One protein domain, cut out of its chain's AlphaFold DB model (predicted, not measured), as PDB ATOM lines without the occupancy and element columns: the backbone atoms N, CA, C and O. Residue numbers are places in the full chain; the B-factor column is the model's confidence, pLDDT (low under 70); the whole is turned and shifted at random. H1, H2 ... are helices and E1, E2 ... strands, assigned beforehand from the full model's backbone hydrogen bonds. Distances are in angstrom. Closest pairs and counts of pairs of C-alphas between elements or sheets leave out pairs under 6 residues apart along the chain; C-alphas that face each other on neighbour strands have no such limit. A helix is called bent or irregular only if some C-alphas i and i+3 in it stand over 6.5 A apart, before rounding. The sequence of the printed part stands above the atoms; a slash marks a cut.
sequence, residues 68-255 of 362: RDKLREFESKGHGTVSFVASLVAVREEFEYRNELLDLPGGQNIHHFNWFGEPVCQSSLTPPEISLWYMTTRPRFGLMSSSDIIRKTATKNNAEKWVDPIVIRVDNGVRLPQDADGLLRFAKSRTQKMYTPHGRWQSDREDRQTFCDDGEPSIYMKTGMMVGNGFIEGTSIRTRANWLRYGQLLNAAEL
ATOM      1  N   ARG A  68     318.659 150.346 176.739       70.88
ATOM      2  CA  ARG A  68     317.465 149.893 177.458       70.88
ATOM      3  C   ARG A  68     317.529 150.144 178.963       70.88
ATOM      4  O   ARG A  68     316.520 150.544 179.542       70.88
ATOM      5  N   ASP A  69     318.659 149.864 179.606       81.44
ATOM      6  CA  ASP A  69     318.806 150.094 181.047       81.44
ATOM      7  C   ASP A  69     318.693 151.590 181.349       81.44
ATOM      8  O   ASP A  69     317.996 151.968 182.286       81.44
ATOM      9  N   LYS A  70     319.270 152.437 180.484       83.44
ATOM     10  CA  LYS A  70     319.108 153.897 180.551       83.44
ATOM     11  C   LYS A  70     317.650 154.320 180.356       83.44
ATOM     12  O   LYS A  70     317.168 155.179 181.086       83.44
ATOM     13  N   LEU A  71     316.931 153.704 179.413       76.56
ATOM     14  CA  LEU A  71     315.512 153.984 179.175       76.56
ATOM     15  C   LEU A  71     314.643 153.609 180.384       76.56
ATOM     16  O   LEU A  71     313.804 154.397 180.805       76.56
ATOM     17  N   ARG A  72     314.868 152.433 180.983       79.81
ATOM     18  CA  ARG A  72     314.151 151.997 182.194       79.81
ATOM     19  C   ARG A  72     314.459 152.875 183.394       79.81
ATOM     20  O   ARG A  72     313.550 153.204 184.147       79.81
ATOM     21  N   GLU A  73     315.722 153.246 183.568       84.44
ATOM     22  CA  GLU A  73     316.135 154.170 184.619       84.44
ATOM     23  C   GLU A  73     315.432 155.523 184.448       84.44
ATOM     24  O   GLU A  73     314.859 156.045 185.404       84.44
ATOM     25  N   PHE A  74     315.392 156.039 183.217       77.75
ATOM     26  CA  PHE A  74     314.695 157.275 182.872       77.75
ATOM     27  C   PHE A  74     313.188 157.196 183.164       77.75
ATOM     28  O   PHE A  74     312.641 158.108 183.775       77.75
ATOM     29  N   GLU A  75     312.525 156.090 182.813       77.56
ATOM     30  CA  GLU A  75     311.112 155.861 183.153       77.56
ATOM     31  C   GLU A  75     310.876 155.721 184.666       77.56
ATOM     32  O   GLU A  75     309.840 156.145 185.172       77.56
ATOM     33  N   SER A  76     311.828 155.126 185.391       78.31
ATOM     34  CA  SER A  76     311.713 154.873 186.832       78.31
ATOM     35  C   SER A  76     311.947 156.105 187.697       78.31
ATOM     36  O   SER A  76     311.445 156.155 188.818       78.31
ATOM     37  N   LYS A  77     312.682 157.103 187.185       74.12
ATOM     38  CA  LYS A  77     313.024 158.316 187.938       74.12
ATOM     39  C   LYS A  77     311.817 159.175 188.306       74.12
ATOM     40  O   LYS A  77     311.964 160.025 189.174       74.12
ATOM     41  N   GLY A  78     310.636 158.862 187.767       57.84
ATOM     42  CA  GLY A  78     309.358 159.346 188.269       57.84
ATOM     43  C   GLY A  78     309.197 160.862 188.183       57.84
ATOM     44  O   GLY A  78     310.124 161.628 187.935       57.84
ATOM     45  N   HIS A  79     307.962 161.304 188.350       63.47
ATOM     46  CA  HIS A  79     307.611 162.714 188.334       63.47
ATOM     47  C   HIS A  79     308.063 163.353 189.648       63.47
ATOM     48  O   HIS A  79     307.458 163.128 190.696       63.47
ATOM     49  N   GLY A  80     309.180 164.082 189.604       64.38
ATOM     50  CA  GLY A  80     309.674 164.846 190.745       64.38
ATOM     51  C   GLY A  80     308.685 165.935 191.162       64.38
ATOM     52  O   GLY A  80     307.892 166.412 190.353       64.38
ATOM     53  N   THR A  81     308.722 166.339 192.431       75.94
ATOM     54  CA  THR A  81     307.968 167.508 192.897       75.94
ATOM     55  C   THR A  81     308.429 168.747 192.130       75.94
ATOM     56  O   THR A  81     309.631 168.994 192.029       75.94
ATOM     57  N   VAL A  82     307.482 169.528 191.603       76.75
ATOM     58  CA  VAL A  82     307.774 170.810 190.948       76.75
ATOM     59  C   VAL A  82     308.506 171.716 191.944       76.75
ATOM     60  O   VAL A  82     307.973 172.043 193.006       76.75
ATOM     61  N   SER A  83     309.737 172.109 191.621       88.06
ATOM     62  CA  SER A  83     310.507 173.061 192.425       88.06
ATOM     63  C   SER A  83     310.166 174.484 192.000       88.06
ATOM     64  O   SER A  83     310.323 174.828 190.834       88.06
ATOM     65  N   PHE A  84     309.749 175.328 192.947       87.88
ATOM     66  CA  PHE A  84     309.334 176.711 192.667       87.88
ATOM     67  C   PHE A  84     310.446 177.520 192.011       87.88
ATOM     68  O   PHE A  84     310.226 178.211 191.021       87.88
ATOM     69  N   VAL A  85     311.666 177.375 192.533       89.81
ATOM     70  CA  VAL A  85     312.848 178.050 191.994       89.81
ATOM     71  C   VAL A  85     313.166 177.543 190.587       89.81
ATOM     72  O   VAL A  85     313.464 178.349 189.713       89.81
ATOM     73  N   ALA A  86     313.060 176.233 190.346       89.69
ATOM     74  CA  ALA A  86     313.305 175.672 189.017       89.69
ATOM     75  C   ALA A  86     312.260 176.154 188.000       89.69
ATOM     76  O   ALA A  86     312.627 176.560 186.902       89.69
ATOM     77  N   SER A  87     310.977 176.187 188.380       89.19
ATOM     78  CA  SER A  87     309.907 176.728 187.537       89.19
ATOM     79  C   SER A  87     310.142 178.196 187.203       89.19
ATOM     80  O   SER A  87     310.046 178.562 186.041       89.19
ATOM     81  N   LEU A  88     310.505 179.024 188.186       93.50
ATOM     82  CA  LEU A  88     310.817 180.438 187.963       93.50
ATOM     83  C   LEU A  88     311.938 180.647 186.942       93.50
ATOM     84  O   LEU A  88     311.828 181.507 186.071       93.50
ATOM     85  N   VAL A  89     313.021 179.873 187.058       95.19
ATOM     86  CA  VAL A  89     314.148 179.950 186.121       95.19
ATOM     87  C   VAL A  89     313.706 179.529 184.720       95.19
ATOM     88  O   VAL A  89     313.927 180.284 183.780       95.19
ATOM     89  N   ALA A  90     313.006 178.396 184.600       94.44
ATOM     90  CA  ALA A  90     312.528 177.884 183.317       94.44
ATOM     91  C   ALA A  90     311.555 178.848 182.617       94.44
ATOM     92  O   ALA A  90     311.657 179.049 181.410       94.44
ATOM     93  N   VAL A  91     310.634 179.476 183.361       96.38
ATOM     94  CA  VAL A  91     309.739 180.511 182.816       96.38
ATOM     95  C   VAL A  91     310.543 181.682 182.285       96.38
ATOM     96  O   VAL A  91     310.321 182.105 181.154       96.38
ATOM     97  N   ARG A  92     311.456 182.227 183.100       97.31
ATOM     98  CA  ARG A  92     312.224 183.414 182.724       97.31
ATOM     99  C   ARG A  92     313.010 183.163 181.443       97.31
ATOM    100  O   ARG A  92     312.908 183.959 180.519       97.31
ATOM    101  N   GLU A  93     313.737 182.051 181.380       96.75
ATOM    102  CA  GLU A  93     314.534 181.677 180.208       96.75
ATOM    103  C   GLU A  93     313.664 181.495 178.961       96.75
ATOM    104  O   GLU A  93     313.998 182.000 177.891       96.75
ATOM    105  N   GLU A  94     312.512 180.831 179.096       97.25
ATOM    106  CA  GLU A  94     311.579 180.650 177.985       97.25
ATOM    107  C   GLU A  94     311.004 181.986 177.490       97.25
ATOM    108  O   GLU A  94     310.878 182.202 176.285       97.25
ATOM    109  N   PHE A  95     310.639 182.883 178.406       98.00
ATOM    110  CA  PHE A  95     310.039 184.175 178.073       98.00
ATOM    111  C   PHE A  95     311.069 185.115 177.447       98.00
ATOM    112  O   PHE A  95     310.770 185.771 176.453       98.00
ATOM    113  N   GLU A  96     312.289 185.159 177.979       97.88
ATOM    114  CA  GLU A  96     313.402 185.904 177.382       97.88
ATOM    115  C   GLU A  96     313.667 185.424 175.949       97.88
ATOM    116  O   GLU A  96     313.639 186.234 175.025       97.88
ATOM    117  N   TYR A  97     313.785 184.110 175.736       97.31
ATOM    118  CA  TYR A  97     313.973 183.526 174.404       97.31
ATOM    119  C   TYR A  97     312.856 183.900 173.414       97.31
ATOM    120  O   TYR A  97     313.119 184.250 172.262       97.31
ATOM    121  N   ARG A  98     311.589 183.856 173.842       97.75
ATOM    122  CA  ARG A  98     310.457 184.216 172.972       97.75
ATOM    123  C   ARG A  98     310.438 185.704 172.632       97.75
ATOM    124  O   ARG A  98     310.104 186.040 171.498       97.75
ATOM    125  N   ASN A  99     310.808 186.577 173.569       97.94
ATOM    126  CA  ASN A  99     310.958 188.008 173.297       97.94
ATOM    127  C   ASN A  99     312.056 188.264 172.260       97.94
ATOM    128  O   ASN A  99     311.807 188.973 171.290       97.94
ATOM    129  N   GLU A 100     313.213 187.605 172.390       97.19
ATOM    130  CA  GLU A 100     314.296 187.709 171.403       97.19
ATOM    131  C   GLU A 100     313.824 187.327 169.990       97.19
ATOM    132  O   GLU A 100     314.168 188.001 169.021       97.19
ATOM    133  N   LEU A 101     312.995 186.284 169.852       96.81
ATOM    134  CA  LEU A 101     312.439 185.880 168.556       96.81
ATOM    135  C   LEU A 101     311.406 186.862 167.991       96.81
ATOM    136  O   LEU A 101     311.304 186.996 166.770       96.81
ATOM    137  N   LEU A 102     310.634 187.538 168.846       96.25
ATOM    138  CA  LEU A 102     309.686 188.566 168.408       96.25
ATOM    139  C   LEU A 102     310.394 189.824 167.887       96.25
ATOM    140  O   LEU A 102     309.859 190.481 166.993       96.25
ATOM    141  N   ASP A 103     311.591 190.122 168.398       96.94
ATOM    142  CA  ASP A 103     312.404 191.266 167.974       96.94
ATOM    143  C   ASP A 103     313.096 191.051 166.611       96.94
ATOM    144  O   ASP A 103     313.567 192.007 165.985       96.94
ATOM    145  N   LEU A 104     313.157 189.810 166.112       96.00
ATOM    146  CA  LEU A 104     313.745 189.495 164.806       96.00
ATOM    147  C   LEU A 104     312.836 189.917 163.632       96.00
ATOM    148  O   LEU A 104     311.608 189.924 163.755       96.00
ATOM    149  N   PRO A 105     313.399 190.198 162.436       95.56
ATOM    150  CA  PRO A 105     312.604 190.489 161.245       95.56
ATOM    151  C   PRO A 105     311.659 189.335 160.889       95.56
ATOM    152  O   PRO A 105     312.101 188.289 160.432       95.56
ATOM    153  N   GLY A 106     310.351 189.545 161.054       93.50
ATOM    154  CA  GLY A 106     309.323 188.523 160.841       93.50
ATOM    155  C   GLY A 106     308.685 188.016 162.134       93.50
ATOM    156  O   GLY A 106     307.650 187.358 162.051       93.50
ATOM    157  N   GLY A 107     309.220 188.374 163.308       95.81
ATOM    158  CA  GLY A 107     308.646 188.048 164.616       95.81
ATOM    159  C   GLY A 107     307.187 188.496 164.766       95.81
ATOM    160  O   GLY A 107     306.368 187.786 165.342       95.81
ATOM    161  N   GLN A 108     306.799 189.592 164.109       94.94
ATOM    162  CA  GLN A 108     305.415 190.071 164.029       94.94
ATOM    163  C   GLN A 108     304.439 189.104 163.328       94.94
ATOM    164  O   GLN A 108     303.222 189.237 163.466       94.94
ATOM    165  N   ASN A 109     304.949 188.143 162.553       96.50
ATOM    166  CA  ASN A 109     304.136 187.113 161.906       96.50
ATOM    167  C   ASN A 109     303.878 185.914 162.824       96.50
ATOM    168  O   ASN A 109     303.019 185.090 162.502       96.50
ATOM    169  N   ILE A 110     304.593 185.812 163.951       97.81
ATOM    170  CA  ILE A 110     304.420 184.728 164.913       97.81
ATOM    171  C   ILE A 110     303.016 184.831 165.510       97.81
ATOM    172  O   ILE A 110     302.628 185.825 166.126       97.81
ATOM    173  N   HIS A 111     302.229 183.780 165.305       97.19
ATOM    174  CA  HIS A 111     300.909 183.651 165.895       97.19
ATOM    175  C   HIS A 111     301.010 183.230 167.353       97.19
ATOM    176  O   HIS A 111     300.477 183.902 168.226       97.19
ATOM    177  N   HIS A 112     301.723 182.141 167.604       97.94
ATOM    178  CA  HIS A 112     301.963 181.577 168.925       97.94
ATOM    179  C   HIS A 112     303.226 180.712 168.874       97.94
ATOM    180  O   HIS A 112     303.842 180.558 167.819       97.94
ATOM    181  N   PHE A 113     303.590 180.124 170.006       98.25
ATOM    182  CA  PHE A 113     304.653 179.126 170.087       98.25
ATOM    183  C   PHE A 113     304.040 177.768 170.412       98.25
ATOM    184  O   PHE A 113     303.207 177.667 171.317       98.25
ATOM    185  N   ASN A 114     304.456 176.733 169.684       98.12
ATOM    186  CA  ASN A 114     303.998 175.372 169.937       98.12
ATOM    187  C   ASN A 114     304.650 174.794 171.209       98.12
ATOM    188  O   ASN A 114     305.458 175.433 171.886       98.12
ATOM    189  N   TRP A 115     304.310 173.554 171.547       98.06
ATOM    190  CA  TRP A 115     304.820 172.871 172.736       98.06
ATOM    191  C   TRP A 115     306.343 172.653 172.721       98.06
ATOM    192  O   TRP A 115     306.982 172.579 173.772       98.06
ATOM    193  N   PHE A 116     306.947 172.586 171.534       97.00
ATOM    194  CA  PHE A 116     308.397 172.495 171.369       97.00
ATOM    195  C   PHE A 116     309.105 173.849 171.526       97.00
ATOM    196  O   PHE A 116     310.332 173.883 171.534       97.00
ATOM    197  N   GLY A 117     308.364 174.946 171.720       96.94
ATOM    198  CA  GLY A 117     308.911 176.302 171.781       96.94
ATOM    199  C   GLY A 117     309.244 176.878 170.403       96.94
ATOM    200  O   GLY A 117     309.967 177.866 170.312       96.94
ATOM    201  N   GLU A 118     308.743 176.270 169.325       97.12
ATOM    202  CA  GLU A 118     308.955 176.764 167.967       97.12
ATOM    203  C   GLU A 118     307.883 177.800 167.594       97.12
ATOM    204  O   GLU A 118     306.710 177.624 167.947       97.12
ATOM    205  N   PRO A 119     308.251 178.869 166.866       97.75
ATOM    206  CA  PRO A 119     307.291 179.859 166.398       97.75
ATOM    207  C   PRO A 119     306.358 179.265 165.336       97.75
ATOM    208  O   PRO A 119     306.800 178.674 164.350       97.75
ATOM    209  N   VAL A 120     305.055 179.481 165.502       97.06
ATOM    210  CA  VAL A 120     304.012 179.092 164.546       97.06
ATOM    211  C   VAL A 120     303.292 180.345 164.084       97.06
ATOM    212  O   VAL A 120     302.847 181.146 164.898       97.06
ATOM    213  N   CYS A 121     303.150 180.522 162.774       96.69
ATOM    214  CA  CYS A 121     302.648 181.774 162.190       96.69
ATOM    215  C   CYS A 121     301.169 181.754 161.804       96.69
ATOM    216  O   CYS A 121     300.622 182.736 161.302       96.69
ATOM    217  N   GLN A 122     300.501 180.643 162.077       95.56
ATOM    218  CA  GLN A 122     299.079 180.448 161.834       95.56
ATOM    219  C   GLN A 122     298.409 179.980 163.123       95.56
ATOM    220  O   GLN A 122     299.078 179.407 163.989       95.56
ATOM    221  N   SER A 123     297.106 180.222 163.248       95.75
ATOM    222  CA  SER A 123     296.344 179.610 164.331       95.75
ATOM    223  C   SER A 123     296.308 178.095 164.140       95.75
ATOM    224  O   SER A 123     296.197 177.586 163.022       95.75
ATOM    225  N   SER A 124     296.476 177.372 165.242       95.50
ATOM    226  CA  SER A 124     296.421 175.918 165.248       95.50
ATOM    227  C   SER A 124     294.969 175.477 165.382       95.50
ATOM    228  O   SER A 124     294.269 175.880 166.311       95.50
ATOM    229  N   LEU A 125     294.530 174.584 164.499       95.69
ATOM    230  CA  LEU A 125     293.220 173.930 164.593       95.69
ATOM    231  C   LEU A 125     293.273 172.616 165.386       95.69
ATOM    232  O   LEU A 125     292.255 171.939 165.515       95.69
ATOM    233  N   THR A 126     294.439 172.238 165.922       96.31
ATOM    234  CA  THR A 126     294.601 170.999 166.689       96.31
ATOM    235  C   THR A 126     293.776 171.073 167.972       96.31
ATOM    236  O   THR A 126     293.999 171.982 168.775       96.31
ATOM    237  N   PRO A 127     292.833 170.147 168.210       96.88
ATOM    238  CA  PRO A 127     292.103 170.119 169.469       96.88
ATOM    239  C   PRO A 127     293.065 169.866 170.643       96.88
ATOM    240  O   PRO A 127     293.987 169.051 170.512       96.88
ATOM    241  N   PRO A 128     292.886 170.524 171.800       97.69
ATOM    242  CA  PRO A 128     293.823 170.412 172.918       97.69
ATOM    243  C   PRO A 128     293.970 168.972 173.451       97.69
ATOM    244  O   PRO A 128     295.043 168.581 173.912       97.69
ATOM    245  N   GLU A 129     292.934 168.139 173.340       97.06
ATOM    246  CA  GLU A 129     292.979 166.716 173.682       97.06
ATOM    247  C   GLU A 129     293.928 165.900 172.793       97.06
ATOM    248  O   GLU A 129     294.523 164.927 173.263       97.06
ATOM    249  N   ILE A 130     294.118 166.304 171.534       97.00
ATOM    250  CA  ILE A 130     295.058 165.659 170.611       97.00
ATOM    251  C   ILE A 130     296.490 166.023 170.998       97.00
ATOM    252  O   ILE A 130     297.353 165.142 171.030       97.00
ATOM    253  N   SER A 131     296.732 167.279 171.382       97.56
ATOM    254  CA  SER A 131     298.024 167.702 171.928       97.56
ATOM    255  C   SER A 131     298.360 166.927 173.209       97.56
ATOM    256  O   SER A 131     299.457 166.382 173.331       97.56
ATOM    257  N   LEU A 132     297.396 166.766 174.128       96.75
ATOM    258  CA  LEU A 132     297.575 165.944 175.335       96.75
ATOM    259  C   LEU A 132     297.913 164.488 175.004       96.75
ATOM    260  O   LEU A 132     298.837 163.900 175.579       96.75
ATOM    261  N   TRP A 133     297.150 163.891 174.089       95.38
ATOM    262  CA  TRP A 133     297.385 162.529 173.634       95.38
ATOM    263  C   TRP A 133     298.797 162.375 173.066       95.38
ATOM    264  O   TRP A 133     299.509 161.443 173.441       95.38
ATOM    265  N   TYR A 134     299.261 163.328 172.255       94.38
ATOM    266  CA  TYR A 134     300.630 163.329 171.753       94.38
ATOM    267  C   TYR A 134     301.661 163.338 172.891       94.38
ATOM    268  O   TYR A 134     302.480 162.429 172.980       94.38
ATOM    269  N   MET A 135     301.575 164.292 173.823       94.62
ATOM    270  CA  MET A 135     302.564 164.461 174.903       94.62
ATOM    271  C   MET A 135     302.654 163.267 175.869       94.62
ATOM    272  O   MET A 135     303.690 163.025 176.501       94.62
ATOM    273  N   THR A 136     301.554 162.535 176.038       91.75
ATOM    274  CA  THR A 136     301.452 161.421 176.997       91.75
ATOM    275  C   THR A 136     301.720 160.067 176.360       91.75
ATOM    276  O   THR A 136     302.263 159.172 177.020       91.75
ATOM    277  N   THR A 137     301.407 159.904 175.073       87.88
ATOM    278  CA  THR A 137     301.696 158.663 174.361       87.88
ATOM    279  C   THR A 137     303.194 158.410 174.270       87.88
ATOM    280  O   THR A 137     304.034 159.288 174.444       87.88
ATOM    281  N   ARG A 138     303.563 157.145 174.094       82.88
ATOM    282  CA  ARG A 138     304.938 156.789 173.749       82.88
ATOM    283  C   ARG A 138     305.046 156.862 172.227       82.88
ATOM    284  O   ARG A 138     304.165 156.303 171.567       82.88
ATOM    285  N   PRO A 139     306.089 157.502 171.672       75.31
ATOM    286  CA  PRO A 139     306.413 157.368 170.264       75.31
ATOM    287  C   PRO A 139     306.387 155.895 169.865       75.31
ATOM    288  O   PRO A 139     307.077 155.069 170.466       75.31
ATOM    289  N   ARG A 140     305.548 155.566 168.884       72.19
ATOM    290  CA  ARG A 140     305.507 154.225 168.306       72.19
ATOM    291  C   ARG A 140     306.537 154.169 167.200       72.19
ATOM    292  O   ARG A 140     306.272 154.619 166.085       72.19
ATOM    293  N   PHE A 141     307.685 153.604 167.511       64.75
ATOM    294  CA  PHE A 141     308.617 153.175 166.489       64.75
ATOM    295  C   PHE A 141     308.444 151.667 166.334       64.75
ATOM    296  O   PHE A 141     308.357 150.931 167.311       64.75
ATOM    297  N   GLY A 142     308.199 151.224 165.110       64.44
ATOM    298  CA  GLY A 142     308.156 149.804 164.788       64.44
ATOM    299  C   GLY A 142     309.278 149.515 163.811       64.44
ATOM    300  O   GLY A 142     309.741 150.435 163.140       64.44
ATOM    301  N   LEU A 143     309.658 148.241 163.671       62.62
ATOM    302  CA  LEU A 143     310.517 147.794 162.572       62.62
ATOM    303  C   LEU A 143     309.889 148.232 161.250       62.62
ATOM    304  O   LEU A 143     308.875 147.689 160.807       62.62
ATOM    305  N   MET A 144     310.467 149.260 160.660       66.38
ATOM    306  CA  MET A 144     309.974 149.885 159.452       66.38
ATOM    307  C   MET A 144     310.992 149.717 158.346       66.38
ATOM    308  O   MET A 144     312.196 149.677 158.598       66.38
ATOM    309  N   SER A 145     310.508 149.656 157.107       72.56
ATOM    310  CA  SER A 145     311.405 149.779 155.965       72.56
ATOM    311  C   SER A 145     312.096 151.151 155.995       72.56
ATOM    312  O   SER A 145     311.524 152.129 156.479       72.56
ATOM    313  N   SER A 146     313.308 151.252 155.447       70.12
ATOM    314  CA  SER A 146     314.040 152.526 155.346       70.12
ATOM    315  C   SER A 146     313.224 153.627 154.650       70.12
ATOM    316  O   SER A 146     313.232 154.778 155.086       70.12
ATOM    317  N   SER A 147     312.443 153.266 153.627       71.69
ATOM    318  CA  SER A 147     311.504 154.170 152.945       71.69
ATOM    319  C   SER A 147     310.415 154.704 153.886       71.69
ATOM    320  O   SER A 147     310.097 155.896 153.891       71.69
ATOM    321  N   ASP A 148     309.877 153.846 154.755       77.25
ATOM    322  CA  ASP A 148     308.868 154.261 155.722       77.25
ATOM    323  C   ASP A 148     309.436 155.199 156.793       77.25
ATOM    324  O   ASP A 148     308.698 156.053 157.287       77.25
ATOM    325  N   ILE A 149     310.722 155.066 157.149       77.81
ATOM    326  CA  ILE A 149     311.377 155.920 158.152       77.81
ATOM    327  C   ILE A 149     311.375 157.374 157.687       77.81
ATOM    328  O   ILE A 149     310.937 158.244 158.440       77.81
ATOM    329  N   ILE A 150     311.792 157.642 156.444       77.06
ATOM    330  CA  ILE A 150     311.826 159.006 155.892       77.06
ATOM    331  C   ILE A 150     310.418 159.598 155.887       77.06
ATOM    332  O   ILE A 150     310.197 160.690 156.410       77.06
ATOM    333  N   ARG A 151     309.443 158.847 155.358       83.12
ATOM    334  CA  ARG A 151     308.050 159.298 155.293       83.12
ATOM    335  C   ARG A 151     307.490 159.599 156.681       83.12
ATOM    336  O   ARG A 151     306.932 160.673 156.875       83.12
ATOM    337  N   LYS A 152     307.639 158.689 157.650       81.44
ATOM    338  CA  LYS A 152     307.117 158.919 159.006       81.44
ATOM    339  C   LYS A 152     307.851 160.036 159.725       81.44
ATOM    340  O   LYS A 152     307.197 160.767 160.453       81.44
ATOM    341  N   THR A 153     309.155 160.193 159.513       82.50
ATOM    342  CA  THR A 153     309.919 161.309 160.084       82.50
ATOM    343  C   THR A 153     309.406 162.631 159.531       82.50
ATOM    344  O   THR A 153     309.067 163.518 160.302       82.50
ATOM    345  N   ALA A 154     309.222 162.736 158.213       86.12
ATOM    346  CA  ALA A 154     308.638 163.923 157.596       86.12
ATOM    347  C   ALA A 154     307.211 164.197 158.104       86.12
ATOM    348  O   ALA A 154     306.889 165.324 158.474       86.12
ATOM    349  N   THR A 155     306.354 163.171 158.179       87.88
ATOM    350  CA  THR A 155     304.997 163.301 158.733       87.88
ATOM    351  C   THR A 155     305.021 163.740 160.192       87.88
ATOM    352  O   THR A 155     304.269 164.635 160.563       87.88
ATOM    353  N   LYS A 156     305.890 163.142 161.010       88.56
ATOM    354  CA  LYS A 156     306.053 163.475 162.422       88.56
ATOM    355  C   LYS A 156     306.499 164.925 162.579       88.56
ATOM    356  O   LYS A 156     305.811 165.667 163.261       88.56
ATOM    357  N   ASN A 157     307.568 165.334 161.902       88.94
ATOM    358  CA  ASN A 157     308.092 166.698 161.987       88.94
ATOM    359  C   ASN A 157     307.037 167.726 161.554       88.94
ATOM    360  O   ASN A 157     306.925 168.789 162.151       88.94
ATOM    361  N   ASN A 158     306.220 167.404 160.547       91.31
ATOM    362  CA  ASN A 158     305.114 168.269 160.140       91.31
ATOM    363  C   ASN A 158     303.968 168.301 161.157       91.31
ATOM    364  O   ASN A 158     303.340 169.342 161.311       91.31
ATOM    365  N   ALA A 159     303.683 167.189 161.836       92.62
ATOM    366  CA  ALA A 159     302.645 167.118 162.860       92.62
ATOM    367  C   ALA A 159     303.069 167.800 164.172       92.62
ATOM    368  O   ALA A 159     302.256 168.474 164.793       92.62
ATOM    369  N   GLU A 160     304.339 167.667 164.569       94.50
ATOM    370  CA  GLU A 160     304.901 168.253 165.795       94.50
ATOM    371  C   GLU A 160     304.790 169.782 165.820       94.50
ATOM    372  O   GLU A 160     304.567 170.351 166.887       94.50
ATOM    373  N   LYS A 161     304.817 170.428 164.645       95.69
ATOM    374  CA  LYS A 161     304.567 171.871 164.497       95.69
ATOM    375  C   LYS A 161     303.238 172.316 165.111       95.69
ATOM    376  O   LYS A 161     303.156 173.438 165.594       95.69
ATOM    377  N   TRP A 162     302.235 171.440 165.099       97.25
ATOM    378  CA  TRP A 162     300.856 171.723 165.503       97.25
ATOM    379  C   TRP A 162     300.488 171.133 166.866       97.25
ATOM    380  O   TRP A 162     299.305 171.038 167.198       97.25
ATOM    381  N   VAL A 163     301.480 170.677 167.638       97.88
ATOM    382  CA  VAL A 163     301.273 170.231 169.017       97.88
ATOM    383  C   VAL A 163     301.299 171.455 169.918       97.88
ATOM    384  O   VAL A 163     302.359 172.011 170.203       97.88
ATOM    385  N   ASP A 164     300.127 171.859 170.387       98.19
ATOM    386  CA  ASP A 164     299.981 173.070 171.190       98.19
ATOM    387  C   ASP A 164     300.278 172.821 172.674       98.19
ATOM    388  O   ASP A 164     299.936 171.756 173.193       98.19
ATOM    389  N   PRO A 165     300.851 173.799 173.393       98.31
ATOM    390  CA  PRO A 165     300.869 173.796 174.852       98.31
ATOM    391  C   PRO A 165     299.442 173.786 175.423       98.31
ATOM    392  O   PRO A 165     298.523 174.408 174.881       98.31
ATOM    393  N   ILE A 166     299.253 173.074 176.533       98.12
ATOM    394  CA  ILE A 166     297.929 172.845 177.124       98.12
ATOM    395  C   ILE A 166     297.908 173.005 178.640       98.12
ATOM    396  O   ILE A 166     298.910 172.820 179.335       98.12
ATOM    397  N   VAL A 167     296.701 173.231 179.149       97.50
ATOM    398  CA  VAL A 167     296.348 173.117 180.560       97.50
ATOM    399  C   VAL A 167     295.186 172.148 180.730       97.50
ATOM    400  O   VAL A 167     294.248 172.138 179.935       97.50
ATOM    401  N   ILE A 168     295.247 171.321 181.768       96.88
ATOM    402  CA  ILE A 168     294.232 170.321 182.094       96.88
ATOM    403  C   ILE A 168     293.689 170.615 183.483       96.88
ATOM    404  O   ILE A 168     294.453 170.754 184.438       96.88
ATOM    405  N   ARG A 169     292.365 170.640 183.613       96.25
ATOM    406  CA  ARG A 169     291.684 170.599 184.909       96.25
ATOM    407  C   ARG A 169     291.611 169.154 185.372       96.25
ATOM    408  O   ARG A 169     291.032 168.312 184.688       96.25
ATOM    409  N   VAL A 170     292.201 168.860 186.520       94.44
ATOM    410  CA  VAL A 170     292.179 167.523 187.113       94.44
ATOM    411  C   VAL A 170     291.557 167.603 188.493       94.44
ATOM    412  O   VAL A 170     291.857 168.509 189.261       94.44
ATOM    413  N   ASP A 171     290.688 166.660 188.832       91.25
ATOM    414  CA  ASP A 171     290.233 166.559 190.214       91.25
ATOM    415  C   ASP A 171     291.392 166.028 191.071       91.25
ATOM    416  O   ASP A 171     292.254 165.278 190.591       91.25
ATOM    417  N   ASN A 172     291.455 166.438 192.336       81.69
ATOM    418  CA  ASN A 172     292.571 166.091 193.214       81.69
ATOM    419  C   ASN A 172     292.803 164.570 193.254       81.69
ATOM    420  O   ASN A 172     291.927 163.800 193.645       81.69
ATOM    421  N   GLY A 173     294.007 164.143 192.861       80.25
ATOM    422  CA  GLY A 173     294.420 162.737 192.869       80.25
ATOM    423  C   GLY A 173     294.026 161.923 191.630       80.25
ATOM    424  O   GLY A 173     294.369 160.739 191.564       80.25
ATOM    425  N   VAL A 174     293.359 162.516 190.634       85.88
ATOM    426  CA  VAL A 174     293.034 161.813 189.385       85.88
ATOM    427  C   VAL A 174     294.302 161.557 188.574       85.88
ATOM    428  O   VAL A 174     295.078 162.461 188.272       85.88
ATOM    429  N   ARG A 175     294.504 160.293 188.194       88.75
ATOM    430  CA  ARG A 175     295.548 159.886 187.250       88.75
ATOM    431  C   ARG A 175     295.004 159.942 185.829       88.75
ATOM    432  O   ARG A 175     293.869 159.536 185.592       88.75
ATOM    433  N   LEU A 176     295.839 160.378 184.887       91.19
ATOM    434  CA  LEU A 176     295.489 160.331 183.470       91.19
ATOM    435  C   LEU A 176     295.247 158.873 183.030       91.19
ATOM    436  O   LEU A 176     296.062 157.998 183.368       91.19
ATOM    437  N   PRO A 177     294.163 158.603 182.275       91.81
ATOM    438  CA  PRO A 177     293.939 157.295 181.675       91.81
ATOM    439  C   PRO A 177     295.138 156.854 180.832       91.81
ATOM    440  O   PRO A 177     295.798 157.668 180.189       91.81
ATOM    441  N   GLN A 178     295.436 155.555 180.861       87.69
ATOM    442  CA  GLN A 178     296.572 154.979 180.129       87.69
ATOM    443  C   GLN A 178     296.186 154.516 178.719       87.69
ATOM    444  O   GLN A 178     297.052 154.323 177.867       87.69
ATOM    445  N   ASP A 179     294.898 154.284 178.473       89.00
ATOM    446  CA  ASP A 179     294.369 153.966 177.157       89.00
ATOM    447  C   ASP A 179     294.031 155.243 176.375       89.00
ATOM    448  O   ASP A 179     293.639 156.259 176.946       89.00
ATOM    449  N   ALA A 180     294.202 155.187 175.052       87.88
ATOM    450  CA  ALA A 180     294.018 156.346 174.182       87.88
ATOM    451  C   ALA A 180     292.574 156.876 174.219       87.88
ATOM    452  O   ALA A 180     292.369 158.076 174.370       87.88
ATOM    453  N   ASP A 181     291.587 155.983 174.134       91.25
ATOM    454  CA  ASP A 181     290.172 156.359 174.046       91.25
ATOM    455  C   ASP A 181     289.669 156.950 175.372       91.25
ATOM    456  O   ASP A 181     288.940 157.942 175.402       91.25
ATOM    457  N   GLY A 182     290.076 156.365 176.498       93.19
ATOM    458  CA  GLY A 182     289.840 156.892 177.837       93.19
ATOM    459  C   GLY A 182     290.494 158.253 178.038       93.19
ATOM    460  O   GLY A 182     289.850 159.150 178.580       93.19
ATOM    461  N   LEU A 183     291.727 158.440 177.554       94.19
ATOM    462  CA  LEU A 183     292.428 159.718 177.650       94.19
ATOM    463  C   LEU A 183     291.716 160.814 176.853       94.19
ATOM    464  O   LEU A 183     291.473 161.886 177.396       94.19
ATOM    465  N   LEU A 184     291.337 160.543 175.601       94.81
ATOM    466  CA  LEU A 184     290.634 161.516 174.760       94.81
ATOM    467  C   LEU A 184     289.271 161.895 175.353       94.81
ATOM    468  O   LEU A 184     288.953 163.079 175.463       94.81
ATOM    469  N   ARG A 185     288.494 160.910 175.827       94.50
ATOM    470  CA  ARG A 185     287.217 161.169 176.519       94.50
ATOM    471  C   ARG A 185     287.403 161.969 177.804       94.50
ATOM    472  O   ARG A 185     286.611 162.862 178.089       94.50
ATOM    473  N   PHE A 186     288.448 161.671 178.574       94.75
ATOM    474  CA  PHE A 186     288.792 162.434 179.770       94.75
ATOM    475  C   PHE A 186     289.138 163.892 179.434       94.75
ATOM    476  O   PHE A 186     288.722 164.799 180.159       94.75
ATOM    477  N   ALA A 187     289.867 164.103 178.337       95.81
ATOM    478  CA  ALA A 187     290.461 165.372 177.946       95.81
ATOM    479  C   ALA A 187     289.485 166.369 177.303       95.81
ATOM    480  O   ALA A 187     289.644 167.567 177.539       95.81
ATOM    481  N   LYS A 188     288.484 165.896 176.545       94.56
ATOM    482  CA  LYS A 188     287.599 166.705 175.676       94.56
ATOM    483  C   LYS A 188     286.938 167.920 176.349       94.56
ATOM    484  O   LYS A 188     286.715 168.929 175.696       94.56
ATOM    485  N   SER A 189     286.630 167.852 177.645       93.00
ATOM    486  CA  SER A 189     286.027 168.965 178.408       93.00
ATOM    487  C   SER A 189     286.927 169.532 179.509       93.00
ATOM    488  O   SER A 189     286.530 170.438 180.241       93.00
ATOM    489  N   ARG A 190     288.134 168.982 179.657       96.38
ATOM    490  CA  ARG A 190     289.064 169.313 180.745       96.38
ATOM    491  C   ARG A 190     290.330 169.997 180.263       96.38
ATOM    492  O   ARG A 190     291.038 170.566 181.089       96.38
ATOM    493  N   THR A 191     290.613 169.931 178.966       97.38
ATOM    494  CA  THR A 191     291.854 170.431 178.377       97.38
ATOM    495  C   THR A 191     291.579 171.691 177.578       97.38
ATOM    496  O   THR A 191     290.614 171.758 176.825       97.38
ATOM    497  N   GLN A 192     292.437 172.687 177.744       97.62
ATOM    498  CA  GLN A 192     292.404 173.940 176.999       97.62
ATOM    499  C   GLN A 192     293.800 174.221 176.450       97.62
ATOM    500  O   GLN A 192     294.797 173.812 177.052       97.62
ATOM    501  N   LYS A 193     293.876 174.917 175.314       98.19
ATOM    502  CA  LYS A 193     295.144 175.458 174.815       98.19
ATOM    503  C   LYS A 193     295.671 176.490 175.804       98.19
ATOM    504  O   LYS A 193     294.879 177.166 176.462       98.19
ATOM    505  N   MET A 194     296.986 176.593 175.919       97.69
ATOM    506  CA  MET A 194     297.650 177.483 176.866       97.69
ATOM    507  C   MET A 194     298.805 178.205 176.183       97.69
ATOM    508  O   MET A 194     299.887 177.644 176.055       97.69
ATOM    509  N   TYR A 195     298.600 179.442 175.746       98.25
ATOM    510  CA  TYR A 195     299.630 180.218 175.055       98.25
ATOM    511  C   TYR A 195     300.200 181.304 175.960       98.25
ATOM    512  O   TYR A 195     299.483 181.922 176.737       98.25
ATOM    513  N   THR A 196     301.499 181.570 175.837       98.12
ATOM    514  CA  THR A 196     302.116 182.742 176.476       98.12
ATOM    515  C   THR A 196     301.698 184.026 175.757       98.12
ATOM    516  O   THR A 196     301.402 183.940 174.567       98.12
ATOM    517  N   PRO A 197     301.816 185.216 176.371       97.75
ATOM    518  CA  PRO A 197     301.554 186.504 175.718       97.75
ATOM    519  C   PRO A 197     302.335 186.772 174.420       97.75
ATOM    520  O   PRO A 197     301.996 187.683 173.675       97.75
ATOM    521  N   HIS A 198     303.383 185.997 174.136       97.81
ATOM    522  CA  HIS A 198     304.177 186.116 172.919       97.81
ATOM    523  C   HIS A 198     303.413 185.630 171.674       97.81
ATOM    524  O   HIS A 198     303.018 184.462 171.587       97.81
ATOM    525  N   GLY A 199     303.289 186.513 170.684       96.38
ATOM    526  CA  GLY A 199     302.620 186.260 169.407       96.38
ATOM    527  C   GLY A 199     301.285 186.997 169.276       96.38
ATOM    528  O   GLY A 199     300.832 187.678 170.192       96.38
ATOM    529  N   ARG A 200     300.653 186.893 168.105       96.75
ATOM    530  CA  ARG A 200     299.425 187.647 167.786       96.75
ATOM    531  C   ARG A 200     298.109 186.954 168.155       96.75
ATOM    532  O   ARG A 200     297.066 187.580 168.001       96.75
ATOM    533  N   TRP A 201     298.146 185.719 168.660       96.81
ATOM    534  CA  TRP A 201     296.954 184.914 168.983       96.81
ATOM    535  C   TRP A 201     295.951 185.622 169.907       96.81
ATOM    536  O   TRP A 201     294.756 185.363 169.843       96.81
ATOM    537  N   GLN A 202     296.405 186.560 170.746       95.19
ATOM    538  CA  GLN A 202     295.527 187.344 171.625       95.19
ATOM    539  C   GLN A 202     294.535 188.232 170.854       95.19
ATOM    540  O   GLN A 202     293.511 188.642 171.401       95.19
ATOM    541  N   SER A 203     294.841 188.546 169.592       94.12
ATOM    542  CA  SER A 203     293.970 189.325 168.707       94.12
ATOM    543  C   SER A 203     292.911 188.464 168.010       94.12
ATOM    544  O   SER A 203     291.951 189.007 167.454       94.12
ATOM    545  N   ASP A 204     293.050 187.137 168.047       92.75
ATOM    546  CA  ASP A 204     292.189 186.219 167.316       92.75
ATOM    547  C   ASP A 204     290.888 185.983 168.089       92.75
ATOM    548  O   ASP A 204     290.850 185.536 169.237       92.75
ATOM    549  N   ARG A 205     289.758 186.282 167.440       87.56
ATOM    550  CA  ARG A 205     288.425 186.110 168.040       87.56
ATOM    551  C   ARG A 205     288.111 184.642 168.351       87.56
ATOM    552  O   ARG A 205     287.301 184.372 169.238       87.56
ATOM    553  N   GLU A 206     288.706 183.726 167.597       81.31
ATOM    554  CA  GLU A 206     288.498 182.280 167.692       81.31
ATOM    555  C   GLU A 206     289.205 181.683 168.921       81.31
ATOM    556  O   GLU A 206     288.694 180.743 169.528       81.31
ATOM    557  N   ASP A 207     290.288 182.314 169.384       80.44
ATOM    558  CA  ASP A 207     291.117 181.856 170.503       80.44
ATOM    559  C   ASP A 207     290.627 182.333 171.886       80.44
ATOM    560  O   ASP A 207     291.335 182.241 172.885       80.44
ATOM    561  N   ARG A 208     289.368 182.775 172.010       79.88
ATOM    562  CA  ARG A 208     288.777 183.214 173.298       79.88
ATOM    563  C   ARG A 208     288.749 182.137 174.386       79.88
ATOM    564  O   ARG A 208     288.559 182.459 175.555       79.88
ATOM    565  N   GLN A 209     288.862 180.867 174.004       87.62
ATOM    566  CA  GLN A 209     288.901 179.734 174.933       87.62
ATOM    567  C   GLN A 209     290.330 179.333 175.329       87.62
ATOM    568  O   GLN A 209     290.502 178.451 176.173       87.62
ATOM    569  N   THR A 210     291.341 179.972 174.737       95.62
ATOM    570  CA  THR A 210     292.751 179.735 175.026       95.62
ATOM    571  C   THR A 210     293.139 180.418 176.334       95.62
ATOM    572  O   THR A 210     292.843 181.587 176.574       95.62
ATOM    573  N   PHE A 211     293.798 179.666 177.209       96.81
ATOM    574  CA  PHE A 211     294.306 180.152 178.483       96.81
ATOM    575  C   PHE A 211     295.607 180.941 178.266       96.81
ATOM    576  O   PHE A 211     296.510 180.458 177.583       96.81
ATOM    577  N   CYS A 212     295.721 182.133 178.855       97.50
ATOM    578  CA  CYS A 212     296.951 182.925 178.796       97.50
ATOM    579  C   CYS A 212     297.929 182.477 179.893       97.50
ATOM    580  O   CYS A 212     297.604 182.518 181.079       97.50
ATOM    581  N   ASP A 213     299.113 182.021 179.494       97.50
ATOM    582  CA  ASP A 213     300.228 181.699 180.381       97.50
ATOM    583  C   ASP A 213     301.078 182.946 180.626       97.50
ATOM    584  O   ASP A 213     302.034 183.193 179.896       97.50
ATOM    585  N   ASP A 214     300.745 183.725 181.653       96.88
ATOM    586  CA  ASP A 214     301.476 184.954 181.993       96.88
ATOM    587  C   ASP A 214     302.848 184.689 182.649       96.88
ATOM    588  O   ASP A 214     303.524 185.625 183.076       96.88
ATOM    589  N   GLY A 215     303.273 183.423 182.751       96.25
ATOM    590  CA  GLY A 215     304.537 183.042 183.388       96.25
ATOM    591  C   GLY A 215     304.460 182.996 184.914       96.25
ATOM    592  O   GLY A 215     305.476 182.897 185.597       96.25
ATOM    593  N   GLU A 216     303.257 183.073 185.478       95.75
ATOM    594  CA  GLU A 216     303.052 183.084 186.920       95.75
ATOM    595  C   GLU A 216     303.294 181.676 187.509       95.75
ATOM    596  O   GLU A 216     302.504 180.756 187.257       95.75
ATOM    597  N   PRO A 217     304.348 181.463 188.328       92.44
ATOM    598  CA  PRO A 217     304.736 180.122 188.757       92.44
ATOM    599  C   PRO A 217     303.665 179.395 189.567       92.44
ATOM    600  O   PRO A 217     303.600 178.162 189.555       92.44
ATOM    601  N   SER A 218     302.807 180.145 190.266       92.69
ATOM    602  CA  SER A 218     301.709 179.566 191.037       92.69
ATOM    603  C   SER A 218     300.709 178.793 190.169       92.69
ATOM    604  O   SER A 218     300.102 177.844 190.668       92.69
ATOM    605  N   ILE A 219     300.592 179.099 188.870       92.88
ATOM    606  CA  ILE A 219     299.751 178.347 187.925       92.88
ATOM    607  C   ILE A 219     300.255 176.907 187.782       92.88
ATOM    608  O   ILE A 219     299.456 175.972 187.819       92.88
ATOM    609  N   TYR A 220     301.572 176.705 187.682       93.44
ATOM    610  CA  TYR A 220     302.162 175.372 187.499       93.44
ATOM    611  C   TYR A 220     302.144 174.519 188.769       93.44
ATOM    612  O   TYR A 220     302.296 173.300 188.705       93.44
ATOM    613  N   MET A 221     301.965 175.158 189.924       91.38
ATOM    614  CA  MET A 221     301.895 174.504 191.232       91.38
ATOM    615  C   MET A 221     300.470 174.303 191.733       91.38
ATOM    616  O   MET A 221     300.257 173.673 192.771       91.38
ATOM    617  N   LYS A 222     299.489 174.868 191.030       92.31
ATOM    618  CA  LYS A 222     298.106 174.875 191.473       92.31
ATOM    619  C   LYS A 222     297.554 173.456 191.516       92.31
ATOM    620  O   LYS A 222     297.474 172.756 190.508       92.31
ATOM    621  N   THR A 223     297.105 173.049 192.701       91.75
ATOM    622  CA  THR A 223     296.401 171.778 192.881       91.75
ATOM    623  C   THR A 223     295.148 171.750 192.015       91.75
ATOM    624  O   THR A 223     294.397 172.725 191.966       91.75
ATOM    625  N   GLY A 224     294.921 170.623 191.350       92.62
ATOM    626  CA  GLY A 224     293.797 170.445 190.438       92.62
ATOM    627  C   GLY A 224     294.033 170.989 189.023       92.62
ATOM    628  O   GLY A 224     293.115 171.029 188.204       92.62
ATOM    629  N   MET A 225     295.263 171.403 188.714       94.06
ATOM    630  CA  MET A 225     295.680 171.748 187.361       94.06
ATOM    631  C   MET A 225     296.944 170.980 186.984       94.06
ATOM    632  O   MET A 225     297.804 170.701 187.816       94.06
ATOM    633  N   MET A 226     297.044 170.615 185.712       95.06
ATOM    634  CA  MET A 226     298.253 170.059 185.119       95.06
ATOM    635  C   MET A 226     298.601 170.852 183.872       95.06
ATOM    636  O   MET A 226     297.734 171.104 183.039       95.06
ATOM    637  N   VAL A 227     299.872 171.218 183.737       96.06
ATOM    638  CA  VAL A 227     300.363 172.013 182.610       96.06
ATOM    639  C   VAL A 227     301.281 171.165 181.741       96.06
ATOM    640  O   VAL A 227     302.180 170.478 182.231       96.06
ATOM    641  N   GLY A 228     301.022 171.210 180.437       96.69
ATOM    642  CA  GLY A 228     301.829 170.603 179.390       96.69
ATOM    643  C   GLY A 228     302.312 171.685 178.439       96.69
ATOM    644  O   GLY A 228     301.848 171.744 177.309       96.69
ATOM    645  N   ASN A 229     303.207 172.560 178.902       96.94
ATOM    646  CA  ASN A 229     303.755 173.671 178.107       96.94
ATOM    647  C   ASN A 229     305.155 173.388 177.533       96.94
ATOM    648  O   ASN A 229     305.686 174.188 176.772       96.94
ATOM    649  N   GLY A 230     305.745 172.246 177.893       95.81
ATOM    650  CA  GLY A 230     306.984 171.743 177.306       95.81
ATOM    651  C   GLY A 230     308.258 172.170 178.031       95.81
ATOM    652  O   GLY A 230     309.257 171.470 177.893       95.81
ATOM    653  N   PHE A 231     308.241 173.220 178.851       95.81
ATOM    654  CA  PHE A 231     309.435 173.706 179.563       95.81
ATOM    655  C   PHE A 231     309.360 173.567 181.090       95.81
ATOM    656  O   PHE A 231     310.400 173.539 181.740       95.81
ATOM    657  N   ILE A 232     308.167 173.414 181.676       95.12
ATOM    658  CA  ILE A 232     308.032 173.205 183.123       95.12
ATOM    659  C   ILE A 232     308.189 171.732 183.490       95.12
ATOM    660  O   ILE A 232     307.443 170.867 183.029       95.12
ATOM    661  N   GLU A 233     309.141 171.455 184.377       91.75
ATOM    662  CA  GLU A 233     309.367 170.130 184.947       91.75
ATOM    663  C   GLU A 233     308.439 169.812 186.131       91.75
ATOM    664  O   GLU A 233     307.827 170.692 186.733       91.75
ATOM    665  N   GLY A 234     308.364 168.526 186.492       82.69
ATOM    666  CA  GLY A 234     307.654 168.043 187.682       82.69
ATOM    667  C   GLY A 234     306.142 167.847 187.519       82.69
ATOM    668  O   GLY A 234     305.466 167.468 188.474       82.69
ATOM    669  N   THR A 235     305.592 168.056 186.321       85.88
ATOM    670  CA  THR A 235     304.208 167.669 186.000       85.88
ATOM    671  C   THR A 235     304.168 166.234 185.476       85.88
ATOM    672  O   THR A 235     305.183 165.705 185.028       85.88
ATOM    673  N   SER A 236     302.999 165.576 185.491       87.56
ATOM    674  CA  SER A 236     302.879 164.216 184.929       87.56
ATOM    675  C   SER A 236     303.098 164.157 183.407       87.56
ATOM    676  O   SER A 236     303.243 163.072 182.839       87.56
ATOM    677  N   ILE A 237     303.097 165.317 182.747       92.19
ATOM    678  CA  ILE A 237     303.311 165.484 181.313       92.19
ATOM    679  C   ILE A 237     304.808 165.695 181.090       92.19
ATOM    680  O   ILE A 237     305.474 166.399 181.843       92.19
ATOM    681  N   ARG A 238     305.374 165.048 180.068       91.44
ATOM    682  CA  ARG A 238     306.809 165.179 179.785       91.44
ATOM    683  C   ARG A 238     307.129 166.621 179.377       91.44
ATOM    684  O   ARG A 238     306.307 167.285 178.760       91.44
ATOM    685  N   THR A 239     308.340 167.078 179.668       94.56
ATOM    686  CA  THR A 239     308.897 168.272 179.018       94.56
ATOM    687  C   THR A 239     309.361 167.931 177.606       94.56
ATOM    688  O   THR A 239     309.612 166.760 177.293       94.56
ATOM    689  N   ARG A 240     309.545 168.947 176.760       94.38
ATOM    690  CA  ARG A 240     310.117 168.795 175.418       94.38
ATOM    691  C   ARG A 240     311.515 168.175 175.477       94.38
ATOM    692  O   ARG A 240     311.809 167.258 174.720       94.38
ATOM    693  N   ALA A 241     312.342 168.576 176.447       92.69
ATOM    694  CA  ALA A 241     313.673 168.004 176.658       92.69
ATOM    695  C   ALA A 241     313.597 166.507 177.002       92.69
ATOM    696  O   ALA A 241     314.305 165.686 176.414       92.69
ATOM    697  N   ASN A 242     312.679 166.130 177.897       91.25
ATOM    698  CA  ASN A 242     312.451 164.732 178.253       91.25
ATOM    699  C   ASN A 242     311.909 163.915 177.076       91.25
ATOM    700  O   ASN A 242     312.293 162.759 176.905       91.25
ATOM    701  N   TRP A 243     311.046 164.505 176.252       90.62
ATOM    702  CA  TRP A 243     310.516 163.872 175.048       90.62
ATOM    703  C   TRP A 243     311.590 163.622 173.994       90.62
ATOM    704  O   TRP A 243     311.704 162.504 173.489       90.62
ATOM    705  N   LEU A 244     312.428 164.624 173.713       89.75
ATOM    706  CA  LEU A 244     313.550 164.505 172.782       89.75
ATOM    707  C   LEU A 244     314.553 163.452 173.256       89.75
ATOM    708  O   LEU A 244     314.921 162.566 172.486       89.75
ATOM    709  N   ARG A 245     314.922 163.476 174.543       89.38
ATOM    710  CA  ARG A 245     315.814 162.471 175.139       89.38
ATOM    711  C   ARG A 245     315.226 161.065 175.052       89.38
ATOM    712  O   ARG A 245     315.935 160.118 174.720       89.38
ATOM    713  N   TYR A 246     313.932 160.919 175.331       86.25
ATOM    714  CA  TYR A 246     313.236 159.640 175.203       86.25
ATOM    715  C   TYR A 246     313.246 159.141 173.750       86.25
ATOM    716  O   TYR A 246     313.538 157.972 173.508       86.25
ATOM    717  N   GLY A 247     313.007 160.030 172.781       84.56
ATOM    718  CA  GLY A 247     313.105 159.723 171.353       84.56
ATOM    719  C   GLY A 247     314.508 159.283 170.926       84.56
ATOM    720  O   GLY A 247     314.642 158.277 170.240       84.56
ATOM    721  N   GLN A 248     315.555 159.971 171.385       86.06
ATOM    722  CA  GLN A 248     316.948 159.596 171.114       86.06
ATOM    723  C   GLN A 248     317.291 158.211 171.676       86.06
ATOM    724  O   GLN A 248     317.881 157.388 170.978       86.06
ATOM    725  N   LEU A 249     316.892 157.930 172.921       84.88
ATOM    726  CA  LEU A 249     317.120 156.625 173.547       84.88
ATOM    727  C   LEU A 249     316.376 155.500 172.820       84.88
ATOM    728  O   LEU A 249     316.914 154.401 172.694       84.88
ATOM    729  N   LEU A 250     315.163 155.770 172.332       79.62
ATOM    730  CA  LEU A 250     314.415 154.825 171.506       79.62
ATOM    731  C   LEU A 250     315.117 154.571 170.175       79.62
ATOM    732  O   LEU A 250     315.405 153.416 169.877       79.62
ATOM    733  N   ASN A 251     315.467 155.622 169.432       80.56
ATOM    734  CA  ASN A 251     316.173 155.499 168.156       80.56
ATOM    735  C   ASN A 251     317.488 154.714 168.310       80.56
ATOM    736  O   ASN A 251     317.793 153.846 167.497       80.56
ATOM    737  N   ALA A 252     318.247 154.968 169.381       82.75
ATOM    738  CA  ALA A 252     319.472 154.230 169.681       82.75
ATOM    739  C   ALA A 252     319.197 152.741 169.955       82.75
ATOM    740  O   ALA A 252     319.873 151.872 169.402       82.75
ATOM    741  N   ALA A 253     318.180 152.433 170.766       77.94
ATOM    742  CA  ALA A 253     317.787 151.057 171.059       77.94
ATOM    743  C   ALA A 253     317.280 150.308 169.811       77.94
ATOM    744  O   ALA A 253     317.508 149.105 169.675       77.94
ATOM    745  N   GLU A 254     316.612 151.004 168.891       76.12
ATOM    746  CA  GLU A 254     316.197 150.442 167.606       76.12
ATOM    747  C   GLU A 254     317.375 150.180 166.680       76.12
ATOM    748  O   GLU A 254     317.468 149.095 166.109       76.12
ATOM    749  N   LEU A 255     318.306 151.128 166.569       79.25
ATOM    750  CA  LEU A 255     319.505 150.957 165.760       79.25
ATOM    751  C   LEU A 255     320.348 149.773 166.257       79.25
ATOM    752  O   LEU A 255     320.853 148.993 165.451       79.25
TER     753      LEU A 255
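What this domain is: This is residues 68 to 255 of the 362 residues of an uncharacterized protein of Aspergillus calidoustus (UniProt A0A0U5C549). A small, three-stranded sheet with H3 packed across one face forms a head, and from it the helices H8 and H4 extend to one side like two prongs with a gap between them, with H1 packed alongside H8. On the head, H5 packs on H3, short H7 and H6 graze the sheet, and the longest helix, H2, packs with residues 84 to 91 on H7. The printed part has 188 residues with eight named helices and three named strands, in the chain order H1 H2 H3 H4 E1 H5 E2 H6 H7 E3 H8; the sheet's order is E2 E1 E3, all antiparallel. The class is mostly helix, and the whole is compact, with a radius of gyration of the C-alphas of 16.9 A and spans of 45 by 40 by 32 A.

Where its parts are: The sheet is made of E2, residues 191 to 195 and 12.9 A long, E1, residues 166 to 169, and E3, residues 225 to 228. C-alpha 166, where E1 begins, is at (297.929, 172.845, 177.124). H3 is residues 128 to 136, 12.5 A from first to last C-alpha, and H5 is residues 180 to 187. H6, residues 205 to 209, is irregular, with C-alphas 206 and 209 at 7.7 A; H7 is residues 217 to 221. H2, residues 84 to 102, is 27.0 A long. H4, residues 146 to 160, is 21.0 A long, and H8, residues 240 to 255, is 22.4 A long. H1, residues 68 to 76, is 12.1 A long and begins at C-alpha 68 (317.465, 149.893, 177.458); H8 ends at C-alpha 255 (319.505, 150.957, 165.760).

How they stand to each other: E1 is the inner strand and E2 and E3 are the edge strands. E1 and E3 are antiparallel at 161 degrees, with N 168 and O 226 within hydrogen-bond range at 2.8 A and N 228 and O 166 at 2.9 A. E2 and E1 are antiparallel at 140 degrees, with N 167 and O 192 at 2.9 A. E2, H6, H7 and E3 make a split strand-helix-strand unit, two strands running the same way with E1 between them in the sheet, and its crossover is right-handed. H3 is on the sheet at a height over the sheet of 9.2 A; it runs across the strands, at 88 degrees to E1 on the local plane, and lies over E1 and, only just, with 3 C-alphas, over E2. H6 only grazes the sheet with residues 207 to 209, and H7 only grazes it with residues 219 to 221. H5 touches H3, opposite ways at a steep tilt of 51 degrees; the closest C-alphas, of Glu 129 and Ala 187, are 5.1 A apart. H2 touches H7 with residues 84 to 91 alone, the closest C-alphas being those of Leu 88 and Pro 217, 6.1 A apart. H8 touches H1 with residues 246 to 253 alone, opposite ways at a shallow tilt of 27 degrees; the C-alphas of Leu 71 and Leu 249 are the closest, 6.4 A apart. H4 touches no helix, and H4 and H8 are apart. Every O i to N i+4 pair is within hydrogen-bond range in H1, H2, H3, H4, H5, H7 and H8, but in H6 it is 0 of 1, with 0 of 2 O i to N i+3 pairs.

The domain as a whole: The C-alphas farthest apart, of Asp 69 and Arg 205, are 48.9 A apart. The printed part has no cut. The links H2 to H3 and E3 to H8 are long; in the first, residues 103 to 127, residues 112 to 113 pair with 119 to 120, antiparallel. The mean pLDDT of the printed part is 90.0, and residues 78 to 80 and 141 to 144 are under 70.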